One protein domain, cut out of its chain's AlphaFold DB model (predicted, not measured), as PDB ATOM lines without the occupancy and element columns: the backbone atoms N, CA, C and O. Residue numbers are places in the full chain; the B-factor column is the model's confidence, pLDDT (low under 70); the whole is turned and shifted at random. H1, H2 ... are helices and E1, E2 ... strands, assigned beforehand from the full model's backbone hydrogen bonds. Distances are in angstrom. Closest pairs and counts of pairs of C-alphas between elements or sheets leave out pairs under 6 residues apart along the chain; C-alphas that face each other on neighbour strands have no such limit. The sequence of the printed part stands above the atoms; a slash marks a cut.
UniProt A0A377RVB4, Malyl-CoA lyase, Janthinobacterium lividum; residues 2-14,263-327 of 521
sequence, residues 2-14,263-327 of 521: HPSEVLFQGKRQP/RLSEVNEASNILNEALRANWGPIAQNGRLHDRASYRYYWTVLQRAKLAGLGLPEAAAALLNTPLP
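AT A GLANCE: This is residues 2 to 14 and 263 to 327 of the 521 residues of the protein "Malyl-CoA lyase" of Janthinobacterium lividum (UniProt A0A377RVB4). Two long helices, H2 and H3, pack on each other and cross steeply in the middle of the domain, and the small hairpin of E1 and E2 lies in the chain between the last residue of H2 and the first of H3. The shorter helix H4 packs across H2, while the short H1 lies close to H3 and H4, in a separate stretch of chain, residues 2 to 14. The printed part has 78 residues, with four named helices and two named strands in the order H1, H2, E1, E2, H3, H4; the sheet, E1 - E2, is antiparallel and the class is mostly helix. The whole is compact, with a radius of gyration of the C-alphas of 11.9 A, and spans 31 by 29 by 20 A.

HOW THE PARTS SIT: H1, residues 3 to 6, is close to but not clearly touching H3, residues 294 to 309; their closest C-alphas, those of Pro 3 and Trp 301, are 7.4 A apart. H2, residues 264 to 279, and H3 touch, closest at the C-alphas of Ala 270 and Tyr 300, 4.6 A apart, and run opposite ways at a steep tilt of 49 degrees. E1, residues 285 to 287, and E2, residues 290 to 292, form a hairpin, antiparallel at 143 degrees, with N 285 and O 292 at 2.9 A and N 287 and O 290 at 2.9 A, both within hydrogen-bond range. The closest C-alphas of H2 and E1, those of Ala 277 and Ile 285, are 6.4 A apart. H4, residues 316 to 323, touches residues 271 to 275 of H2, closest at the C-alphas of Ser 271 and Ala 318, 5.0 A apart; at 73 degrees the two are only just about perpendicular. H4 and H3 only just touch, with 3 pairs of C-alphas within 8 A, the closest Leu 304 and Ala 318 at 7.2 A, and are about perpendicular at 90 degrees. Every O i to N i+4 pair is within hydrogen-bond range in H2, against 10 of 12 in H3 and 3 of 4 in H4; H1 is too short for such a pair.

IN THESE COORDINATES: H1 begins at C-alpha 3 (139.812, 115.409, 86.450) and is 5.5 A long from first to last C-alpha. H2 measures 22.6 A, E1 6.5 A, E2 6.4 A and H3 22.5 A. H4, 10.1 A, ends at C-alpha 323 (147.975, 116.571, 94.149).

THE WHOLE: The C-alphas farthest apart, those of Gly 289 and Pro 327, are 34.0 A apart. Residues 15 to 262 are not printed, and C-alphas 14 and 263 are 19.7 A apart across the cut. Of the links that are printed whole, H3 to H4 is short and the others are tight. The mean pLDDT of the printed part is 86.2, with residues 9 to 13 and 324 to 327 under 70.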
ATOM      1  N   HIS A   2     143.501 117.461  83.977       84.56
ATOM      2  CA  HIS A   2     143.150 117.093  85.344       84.56
ATOM      3  C   HIS A   2     141.651 116.729  85.439       84.56
ATOM      4  O   HIS A   2     140.852 117.329  84.716       84.56
ATOM      5  N   PRO A   3     141.223 115.796  86.321       81.69
ATOM      6  CA  PRO A   3     139.812 115.409  86.450       81.69
ATOM      7  C   PRO A   3     138.861 116.603  86.636       81.69
ATOM      8  O   PRO A   3     137.761 116.617  86.089       81.69
ATOM      9  N   SER A   4     139.290 117.648  87.353       80.38
ATOM     10  CA  SER A   4     138.469 118.850  87.571       80.38
ATOM     11  C   SER A   4     138.204 119.684  86.311       80.38
ATOM     12  O   SER A   4     137.282 120.490  86.328       80.38
ATOM     13  N   GLU A   5     138.995 119.524  85.246       82.44
ATOM     14  CA  GLU A   5     138.849 120.275  83.987       82.44
ATOM     15  C   GLU A   5     137.879 119.599  83.010       82.44
ATOM     16  O   GLU A   5     137.285 120.252  82.157       82.44
ATOM     17  N   VAL A   6     137.748 118.276  83.109       85.00
ATOM     18  CA  VAL A   6     137.109 117.428  82.086       85.00
ATOM     19  C   VAL A   6     135.831 116.761  82.570       85.00
ATOM     20  O   VAL A   6     134.971 116.401  81.763       85.00
ATOM     21  N   LEU A   7     135.693 116.560  83.881       83.81
ATOM     22  CA  LEU A   7     134.511 115.950  84.463       83.81
ATOM     23  C   LEU A   7     133.451 117.021  84.707       83.81
ATOM     24  O   LEU A   7     133.723 118.072  85.284       83.81
ATOM     25  N   PHE A   8     132.214 116.734  84.298       78.12
ATOM     26  CA  PHE A   8     131.096 117.642  84.528       78.12
ATOM     27  C   PHE A   8     130.921 117.895  86.031       78.12
ATOM     28  O   PHE A   8     130.679 116.976  86.810       78.12
ATOM     29  N   GLN A   9     131.020 119.147  86.450       65.75
ATOM     30  CA  GLN A   9     130.956 119.508  87.866       65.75
ATOM     31  C   GLN A   9     129.546 119.889  88.341       65.75
ATOM     32  O   GLN A   9     129.334 120.057  89.540       65.75
ATOM     33  N   GLY A  10     128.567 119.966  87.428       64.75
ATOM     34  CA  GLY A  10     127.264 120.563  87.719       64.75
ATOM     35  C   GLY A  10     127.352 122.079  87.908       64.75
ATOM     36  O   GLY A  10     128.426 122.669  87.839       64.75
ATOM     37  N   LYS A  11     126.211 122.729  88.162       62.62
ATOM     38  CA  LYS A  11     126.192 124.143  88.585       62.62
ATOM     39  C   LYS A  11     126.606 124.320  90.052       62.62
ATOM     40  O   LYS A  11     126.827 125.446  90.482       62.62
ATOM     41  N   ARG A  12     126.647 123.231  90.829       67.38
ATOM     42  CA  ARG A  12     126.915 123.234  92.269       67.38
ATOM     43  C   ARG A  12     127.820 122.055  92.616       67.38
ATOM     44  O   ARG A  12     127.422 120.905  92.450       67.38
ATOM     45  N   GLN A  13     129.040 122.361  93.044       67.75
ATOM     46  CA  GLN A  13     129.972 121.382  93.597       67.75
ATOM     47  C   GLN A  13     129.470 120.940  94.981       67.75
ATOM     48  O   GLN A  13     128.982 121.796  95.722       67.75
ATOM     49  N   PRO A  14     129.579 119.651  95.350       70.44
ATOM     50  CA  PRO A  14     129.262 119.220  96.702       70.44
ATOM     51  C   PRO A  14     130.258 119.852  97.671       70.44
ATOM     52  O   PRO A  14     131.468 119.658  97.530       70.44
ATOM     53  N   ARG A 263     135.478 102.757 101.566       90.44
ATOM     54  CA  ARG A 263     136.250 101.526 101.806       90.44
ATOM     55  C   ARG A 263     137.533 101.542 100.978       90.44
ATOM     56  O   ARG A 263     137.531 102.003  99.841       90.44
ATOM     57  N   LEU A 264     138.615 100.944 101.485       89.94
ATOM     58  CA  LEU A 264     139.881 100.877 100.740       89.94
ATOM     59  C   LEU A 264     139.717 100.202  99.365       89.94
ATOM     60  O   LEU A 264     140.335 100.620  98.392       89.94
ATOM     61  N   SER A 265     138.837  99.202  99.259       91.44
ATOM     62  CA  SER A 265     138.486  98.575  97.980       91.44
ATOM     63  C   SER A 265     137.857  99.560  96.991       91.44
ATOM     64  O   SER A 265     138.206  99.532  95.818       91.44
ATOM     65  N   GLU A 266     136.985 100.456  97.458       91.94
ATOM     66  CA  GLU A 266     136.355 101.491  96.626       91.94
ATOM     67  C   GLU A 266     137.362 102.566  96.219       91.94
ATOM     68  O   GLU A 266     137.323 103.046  95.092       91.94
ATOM     69  N   VAL A 267     138.293 102.921  97.110       93.06
ATOM     70  CA  VAL A 267     139.394 103.846  96.797       93.06
ATOM     71  C   VAL A 267     140.316 103.251  95.732       93.06
ATOM     72  O   VAL A 267     140.693 103.944  94.789       93.06
ATOM     73  N   ASN A 268     140.645 101.963  95.841       92.00
ATOM     74  CA  ASN A 268     141.461 101.262  94.851       92.00
ATOM     75  C   ASN A 268     140.741 101.148  93.502       92.00
ATOM     76  O   ASN A 268     141.342 101.423  92.465       92.00
ATOM     77  N   GLU A 269     139.453 100.800  93.508       93.88
ATOM     78  CA  GLU A 269     138.620 100.778  92.303       93.88
ATOM     79  C   GLU A 269     138.567 102.166  91.646       93.88
ATOM     80  O   GLU A 269     138.879 102.302  90.464       93.88
ATOM     81  N   ALA A 270     138.284 103.210  92.430       94.31
ATOM     82  CA  ALA A 270     138.264 104.592  91.963       94.31
ATOM     83  C   ALA A 270     139.604 105.011  91.344       94.31
ATOM     84  O   ALA A 270     139.636 105.595  90.261       94.31
ATOM     85  N   SER A 271     140.712 104.677  92.009       94.25
ATOM     86  CA  SER A 271     142.065 104.934  91.517       94.25
ATOM     87  C   SER A 271     142.312 104.255  90.171       94.25
ATOM     88  O   SER A 271     142.800 104.895  89.239       94.25
ATOM     89  N   ASN A 272     141.959 102.975  90.043       94.38
ATOM     90  CA  ASN A 272     142.181 102.209  88.820       94.38
ATOM     91  C   ASN A 272     141.362 102.766  87.652       94.38
ATOM     92  O   ASN A 272     141.923 103.036  86.590       94.38
ATOM     93  N   ILE A 273     140.065 102.998  87.873       95.31
ATOM     94  CA  ILE A 273     139.146 103.549  86.870       95.31
ATOM     95  C   ILE A 273     139.629 104.915  86.385       95.31
ATOM     96  O   ILE A 273     139.714 105.143  85.182       95.31
ATOM     97  N   LEU A 274     139.994 105.826  87.292       94.31
ATOM     98  CA  LEU A 274     140.409 107.177  86.904       94.31
ATOM     99  C   LEU A 274     141.767 107.208  86.194       94.31
ATOM    100  O   LEU A 274     141.958 108.011  85.283       94.31
ATOM    101  N   ASN A 275     142.701 106.328  86.558       93.06
ATOM    102  CA  ASN A 275     143.987 106.223  85.861       93.06
ATOM    103  C   ASN A 275     143.851 105.602  84.464       93.06
ATOM    104  O   ASN A 275     144.604 105.938  83.549       93.06
ATOM    105  N   GLU A 276     142.922 104.668  84.280       94.94
ATOM    106  CA  GLU A 276     142.596 104.122  82.964       94.94
ATOM    107  C   GLU A 276     141.854 105.157  82.105       94.94
ATOM    108  O   GLU A 276     142.234 105.385  80.958       94.94
ATOM    109  N   ALA A 277     140.901 105.885  82.694       94.75
ATOM    110  CA  ALA A 277     140.229 107.013  82.059       94.75
ATOM    111  C   ALA A 277     141.224 108.086  81.594       94.75
ATOM    112  O   ALA A 277     141.124 108.565  80.466       94.75
ATOM    113  N   LEU A 278     142.214 108.434  82.424       93.00
ATOM    114  CA  LEU A 278     143.267 109.386  82.066       93.00
ATOM    115  C   LEU A 278     144.067 108.913  80.840       93.00
ATOM    116  O   LEU A 278     144.281 109.699  79.918       93.00
ATOM    117  N   ARG A 279     144.461 107.632  80.794       93.31
ATOM    118  CA  ARG A 279     145.165 107.023  79.646       93.31
ATOM    119  C   ARG A 279     144.303 106.980  78.382       93.31
ATOM    120  O   ARG A 279     144.826 107.134  77.284       93.31
ATOM    121  N   ALA A 280     142.991 106.836  78.541       95.25
ATOM    122  CA  ALA A 280     142.009 106.910  77.465       95.25
ATOM    123  C   ALA A 280     141.593 108.355  77.111       95.25
ATOM    124  O   ALA A 280     140.575 108.553  76.448       95.25
ATOM    125  N   ASN A 281     142.337 109.377  77.559       94.06
ATOM    126  CA  ASN A 281     142.019 110.796  77.352       94.06
ATOM    127  C   ASN A 281     140.582 111.167  77.768       94.06
ATOM    128  O   ASN A 281     139.903 111.944  77.097       94.06
ATOM    129  N   TRP A 282     140.108 110.595  78.877       94.31
ATOM    130  CA  TRP A 282     138.754 110.763  79.413       94.31
ATOM    131  C   TRP A 282     137.635 110.293  78.467       94.31
ATOM    132  O   TRP A 282     136.480 110.724  78.596       94.31
ATOM    133  N   GLY A 283     137.968 109.410  77.522       95.06
ATOM    134  CA  GLY A 283     137.019 108.613  76.754       95.06
ATOM    135  C   GLY A 283     136.422 107.460  77.578       95.06
ATOM    136  O   GLY A 283     136.815 107.255  78.731       95.06
ATOM    137  N   PRO A 284     135.443 106.727  77.021       96.94
ATOM    138  CA  PRO A 284     134.883 105.546  77.669       96.94
ATOM    139  C   PRO A 284     135.919 104.420  77.806       96.94
ATOM    140  O   PRO A 284     136.733 104.219  76.904       96.94
ATOM    141  N   ILE A 285     135.857 103.669  78.905       97.81
ATOM    142  CA  ILE A 285     136.678 102.477  79.172       97.81
ATOM    143  C   ILE A 285     135.782 101.291  79.540       97.81
ATOM    144  O   ILE A 285     134.619 101.470  79.907       97.81
ATOM    145  N   ALA A 286     136.329 100.078  79.482       96.50
ATOM    146  CA  ALA A 286     135.644  98.870  79.921       96.50
ATOM    147  C   ALA A 286     136.484  98.152  80.981       96.50
ATOM    148  O   ALA A 286     137.559  97.642  80.679       96.50
ATOM    149  N   GLN A 287     135.972  98.070  82.208       93.19
ATOM    150  CA  GLN A 287     136.655  97.413  83.318       93.19
ATOM    151  C   GLN A 287     135.734  96.367  83.946       93.19
ATOM    152  O   GLN A 287     134.578  96.650  84.252       93.19
ATOM    153  N   ASN A 288     136.221  95.134  84.117       89.38
ATOM    154  CA  ASN A 288     135.446  94.019  84.684       89.38
ATOM    155  C   ASN A 288     134.071  93.814  84.010       89.38
ATOM    156  O   ASN A 288     133.071  93.550  84.677       89.38
ATOM    157  N   GLY A 289     134.008  93.985  82.684       92.12
ATOM    158  CA  GLY A 289     132.770  93.865  81.906       92.12
ATOM    159  C   GLY A 289     131.789  95.035  82.062       92.12
ATOM    160  O   GLY A 289     130.660  94.936  81.590       92.12
ATOM    161  N   ARG A 290     132.191  96.138  82.709       94.62
ATOM    162  CA  ARG A 290     131.371  97.342  82.896       94.62
ATOM    163  C   ARG A 290     131.929  98.517  82.105       94.62
ATOM    164  O   ARG A 290     133.132  98.771  82.119       94.62
ATOM    165  N   LEU A 291     131.034  99.234  81.427       96.69
ATOM    166  CA  LEU A 291     131.341 100.494  80.759       96.69
ATOM    167  C   LEU A 291     131.473 101.602  81.805       96.69
ATOM    168  O   LEU A 291     130.570 101.798  82.618       96.69
ATOM    169  N   HIS A 292     132.560 102.357  81.726       97.38
ATOM    170  CA  HIS A 292     132.742 103.584  82.483       97.38
ATOM    171  C   HIS A 292     133.008 104.746  81.533       97.38
ATOM    172  O   HIS A 292     133.712 104.615  80.536       97.38
ATOM    173  N   ASP A 293     132.430 105.895  81.850       95.44
ATOM    174  CA  ASP A 293     132.621 107.150  81.134       95.44
ATOM    175  C   ASP A 293     132.683 108.329  82.116       95.44
ATOM    176  O   ASP A 293     132.638 108.156  83.341       95.44
ATOM    177  N   ARG A 294     132.719 109.556  81.580       92.75
ATOM    178  CA  ARG A 294     132.772 110.791  82.375       92.75
ATOM    179  C   ARG A 294     131.627 110.946  83.374       92.75
ATOM    180  O   ARG A 294     131.828 111.644  84.364       92.75
ATOM    181  N   ALA A 295     130.461 110.332  83.171       89.25
ATOM    182  CA  ALA A 295     129.393 110.363  84.164       89.25
ATOM    183  C   ALA A 295     129.783 109.544  85.399       89.25
ATOM    184  O   ALA A 295     129.724 110.059  86.516       89.25
ATOM    185  N   SER A 296     130.263 108.315  85.198       93.31
ATOM    186  CA  SER A 296     130.728 107.452  86.292       93.31
ATOM    187  C   SER A 296     132.042 107.933  86.925       93.31
ATOM    188  O   SER A 296     132.200 107.859  88.140       93.31
ATOM    189  N   TYR A 297     132.965 108.519  86.151       94.19
ATOM    190  CA  TYR A 297     134.235 109.044  86.673       94.19
ATOM    191  C   TYR A 297     134.023 110.128  87.733       94.19
ATOM    192  O   TYR A 297     134.803 110.218  88.674       94.19
ATOM    193  N   ARG A 298     132.943 110.918  87.632       89.31
ATOM    194  CA  ARG A 298     132.581 111.918  88.652       89.31
ATOM    195  C   ARG A 298     132.378 111.285  90.023       89.31
ATOM    196  O   ARG A 298     132.874 111.818  91.006       89.31
ATOM    197  N   TYR A 299     131.687 110.145  90.075       90.38
ATOM    198  CA  TYR A 299     131.464 109.405  91.316       90.38
ATOM    199  C   TYR A 299     132.796 108.966  91.933       90.38
ATOM    200  O   TYR A 299     133.091 109.304  93.078       90.38
ATOM    201  N   TYR A 300     133.639 108.287  91.151       93.00
ATOM    202  CA  TYR A 300     134.934 107.793  91.621       93.00
ATOM    203  C   TYR A 300     135.894 108.929  92.006       93.00
ATOM    204  O   TYR A 300     136.651 108.806  92.967       93.00
ATOM    205  N   TRP A 301     135.821 110.074  91.325       91.00
ATOM    206  CA  TRP A 301     136.569 111.270  91.709       91.00
ATOM    207  C   TRP A 301     136.146 111.784  93.089       91.00
ATOM    208  O   TRP A 301     136.996 112.013  93.951       91.00
ATOM    209  N   THR A 302     134.840 111.878  93.345       88.50
ATOM    210  CA  THR A 302     134.317 112.261  94.663       88.50
ATOM    211  C   THR A 302     134.677 111.243  95.750       88.50
ATOM    212  O   THR A 302     134.963 111.645  96.877       88.50
ATOM    213  N   VAL A 303     134.739 109.942  95.434       91.50
ATOM    214  CA  VAL A 303     135.235 108.907  96.363       91.50
ATOM    215  C   VAL A 303     136.669 109.208  96.807       91.50
ATOM    216  O   VAL A 303     136.942 109.206  98.008       91.50
ATOM    217  N   LEU A 304     137.574 109.539  95.877       91.12
ATOM    218  CA  LEU A 304     138.956 109.891  96.222       91.12
ATOM    219  C   LEU A 304     139.043 111.181  97.055       91.12
ATOM    220  O   LEU A 304     139.800 111.237  98.025       91.12
ATOM    221  N   GLN A 305     138.241 112.201  96.728       88.31
ATOM    222  CA  GLN A 305     138.180 113.444  97.509       88.31
ATOM    223  C   GLN A 305     137.714 113.190  98.952       88.31
ATOM    224  O   GLN A 305     138.322 113.696  99.896       88.31
ATOM    225  N   ARG A 306     136.678 112.360  99.137       88.50
ATOM    226  CA  ARG A 306     136.182 111.957 100.463       88.50
ATOM    227  C   ARG A 306     137.211 111.146 101.243       88.50
ATOM    228  O   ARG A 306     137.373 111.375 102.436       88.50
ATOM    229  N   ALA A 307     137.921 110.232 100.585       90.56
ATOM    230  CA  ALA A 307     138.976 109.450 101.221       90.56
ATOM    231  C   ALA A 307     140.120 110.347 101.733       90.56
ATOM    232  O   ALA A 307     140.546 110.187 102.875       90.56
ATOM    233  N   LYS A 308     140.545 111.347 100.941       87.62
ATOM    234  CA  LYS A 308     141.528 112.358 101.374       87.62
ATOM    235  C   LYS A 308     141.038 113.144 102.592       87.62
ATOM    236  O   LYS A 308     141.790 113.310 103.546       87.62
ATOM    237  N   LEU A 309     139.785 113.607 102.569       84.62
ATOM    238  CA  LEU A 309     139.190 114.368 103.674       84.62
ATOM    239  C   LEU A 309     139.112 113.557 104.974       84.62
ATOM    240  O   LEU A 309     139.334 114.099 106.050       84.62
ATOM    241  N   ALA A 310     138.836 112.256 104.872       86.50
ATOM    242  CA  ALA A 310     138.796 111.337 106.006       86.50
ATOM    243  C   ALA A 310     140.187 110.941 106.542       86.50
ATOM    244  O   ALA A 310     140.279 110.118 107.451       86.50
ATOM    245  N   GLY A 311     141.274 111.478 105.975       85.44
ATOM    246  CA  GLY A 311     142.641 111.161 106.388       85.44
ATOM    247  C   GLY A 311     143.121 109.770 105.967       85.44
ATOM    248  O   GLY A 311     144.103 109.275 106.518       85.44
ATOM    249  N   LEU A 312     142.458 109.115 105.003       88.00
ATOM    250  CA  LEU A 312     142.944 107.839 104.480       88.00
ATOM    251  C   LEU A 312     144.221 108.039 103.660       88.00
ATOM    252  O   LEU A 312     144.283 108.892 102.773       88.00
ATOM    253  N   GLY A 313     145.211 107.179 103.904       85.12
ATOM    254  CA  GLY A 313     146.358 107.031 103.014       85.12
ATOM    255  C   GLY A 313     145.885 106.579 101.635       85.12
ATOM    256  O   GLY A 313     145.280 105.515 101.495       85.12
ATOM    257  N   LEU A 314     146.131 107.402 100.621       87.19
ATOM    258  CA  LEU A 314     145.743 107.099  99.250       87.19
ATOM    259  C   LEU A 314     146.860 106.336  98.530       87.19
ATOM    260  O   LEU A 314     148.033 106.646  98.752       87.19
ATOM    261  N   PRO A 315     146.525 105.398  97.624       85.25
ATOM    262  CA  PRO A 315     147.502 104.833  96.700       85.25
ATOM    263  C   PRO A 315     148.243 105.946  95.950       85.25
ATOM    264  O   PRO A 315     147.632 106.954  95.597       85.25
ATOM    265  N   GLU A 316     149.529 105.760  95.650       85.44
ATOM    266  CA  GLU A 316     150.355 106.779  94.980       85.44
ATOM    267  C   GLU A 316     149.712 107.290  93.680       85.44
ATOM    268  O   GLU A 316     149.629 108.495  93.445       85.44
ATOM    269  N   ALA A 317     149.131 106.381  92.893       82.06
ATOM    270  CA  ALA A 317     148.417 106.711  91.664       82.06
ATOM    271  C   ALA A 317     147.159 107.580  91.895       82.06
ATOM    272  O   ALA A 317     146.826 108.420  91.061       82.06
ATOM    273  N   ALA A 318     146.464 107.419  93.025       83.19
ATOM    274  CA  ALA A 318     145.339 108.273  93.411       83.19
ATOM    275  C   ALA A 318     145.817 109.618  93.976       83.19
ATOM    276  O   ALA A 318     145.235 110.664  93.685       83.19
ATOM    277  N   ALA A 319     146.896 109.602  94.763       83.81
ATOM    278  CA  ALA A 319     147.506 110.805  95.313       83.81
ATOM    279  C   ALA A 319     148.023 111.727  94.198       83.81
ATOM    280  O   ALA A 319     147.795 112.934  94.259       83.81
ATOM    281  N   ALA A 320     148.634 111.172  93.147       83.38
ATOM    282  CA  ALA A 320     149.078 111.921  91.973       83.38
ATOM    283  C   ALA A 320     147.914 112.657  91.283       83.38
ATOM    284  O   ALA A 320     148.034 113.841  90.962       83.38
ATOM    285  N   LEU A 321     146.757 111.999  91.136       82.19
ATOM    286  CA  LEU A 321     145.552 112.612  90.566       82.19
ATOM    287  C   LEU A 321     145.004 113.764  91.421       82.19
ATOM    288  O   LEU A 321     144.459 114.704  90.861       82.19
ATOM    289  N   LEU A 322     145.136 113.707  92.750       80.44
ATOM    290  CA  LEU A 322     144.627 114.735  93.675       80.44
ATOM    291  C   LEU A 322     145.610 115.870  93.975       80.44
ATOM    292  O   LEU A 322     145.186 116.933  94.427       80.44
ATOM    293  N   ASN A 323     146.909 115.626  93.812       73.50
ATOM    294  CA  ASN A 323     147.975 116.571  94.149       73.50
ATOM    295  C   ASN A 323     148.546 117.285  92.915       73.50
ATOM    296  O   ASN A 323     149.407 118.152  93.058       73.50
ATOM    297  N   THR A 324     148.070 116.953  91.713       65.94
ATOM    298  CA  THR A 324     148.364 117.748  90.518       65.94
ATOM    299  C   THR A 324     147.744 119.145  90.705       65.94
ATOM    300  O   THR A 324     146.561 119.223  91.045       65.94
ATOM    301  N   PRO A 325     148.499 120.250  90.535       53.91
ATOM    302  CA  PRO A 325     147.999 121.594  90.809       53.91
ATOM    303  C   PRO A 325     146.711 121.883  90.037       53.91
ATOM    304  O   PRO A 325     146.651 121.672  88.824       53.91
ATOM    305  N   LEU A 326     145.696 122.397  90.738       52.09
ATOM    306  CA  LEU A 326     144.519 122.961  90.090       52.09
ATOM    307  C   LEU A 326     144.987 124.090  89.156       52.09
ATOM    308  O   LEU A 326     145.695 124.994  89.612       52.09
ATOM    309  N   PRO A 327     144.605 124.078  87.872       48.03
ATOM    310  CA  PRO A 327     144.787 125.242  87.023       48.03
ATOM    311  C   PRO A 327     144.052 126.423  87.650       48.03
ATOM    312  O   PRO A 327     143.001 126.247  88.276       48.03
TER     313      PRO A 327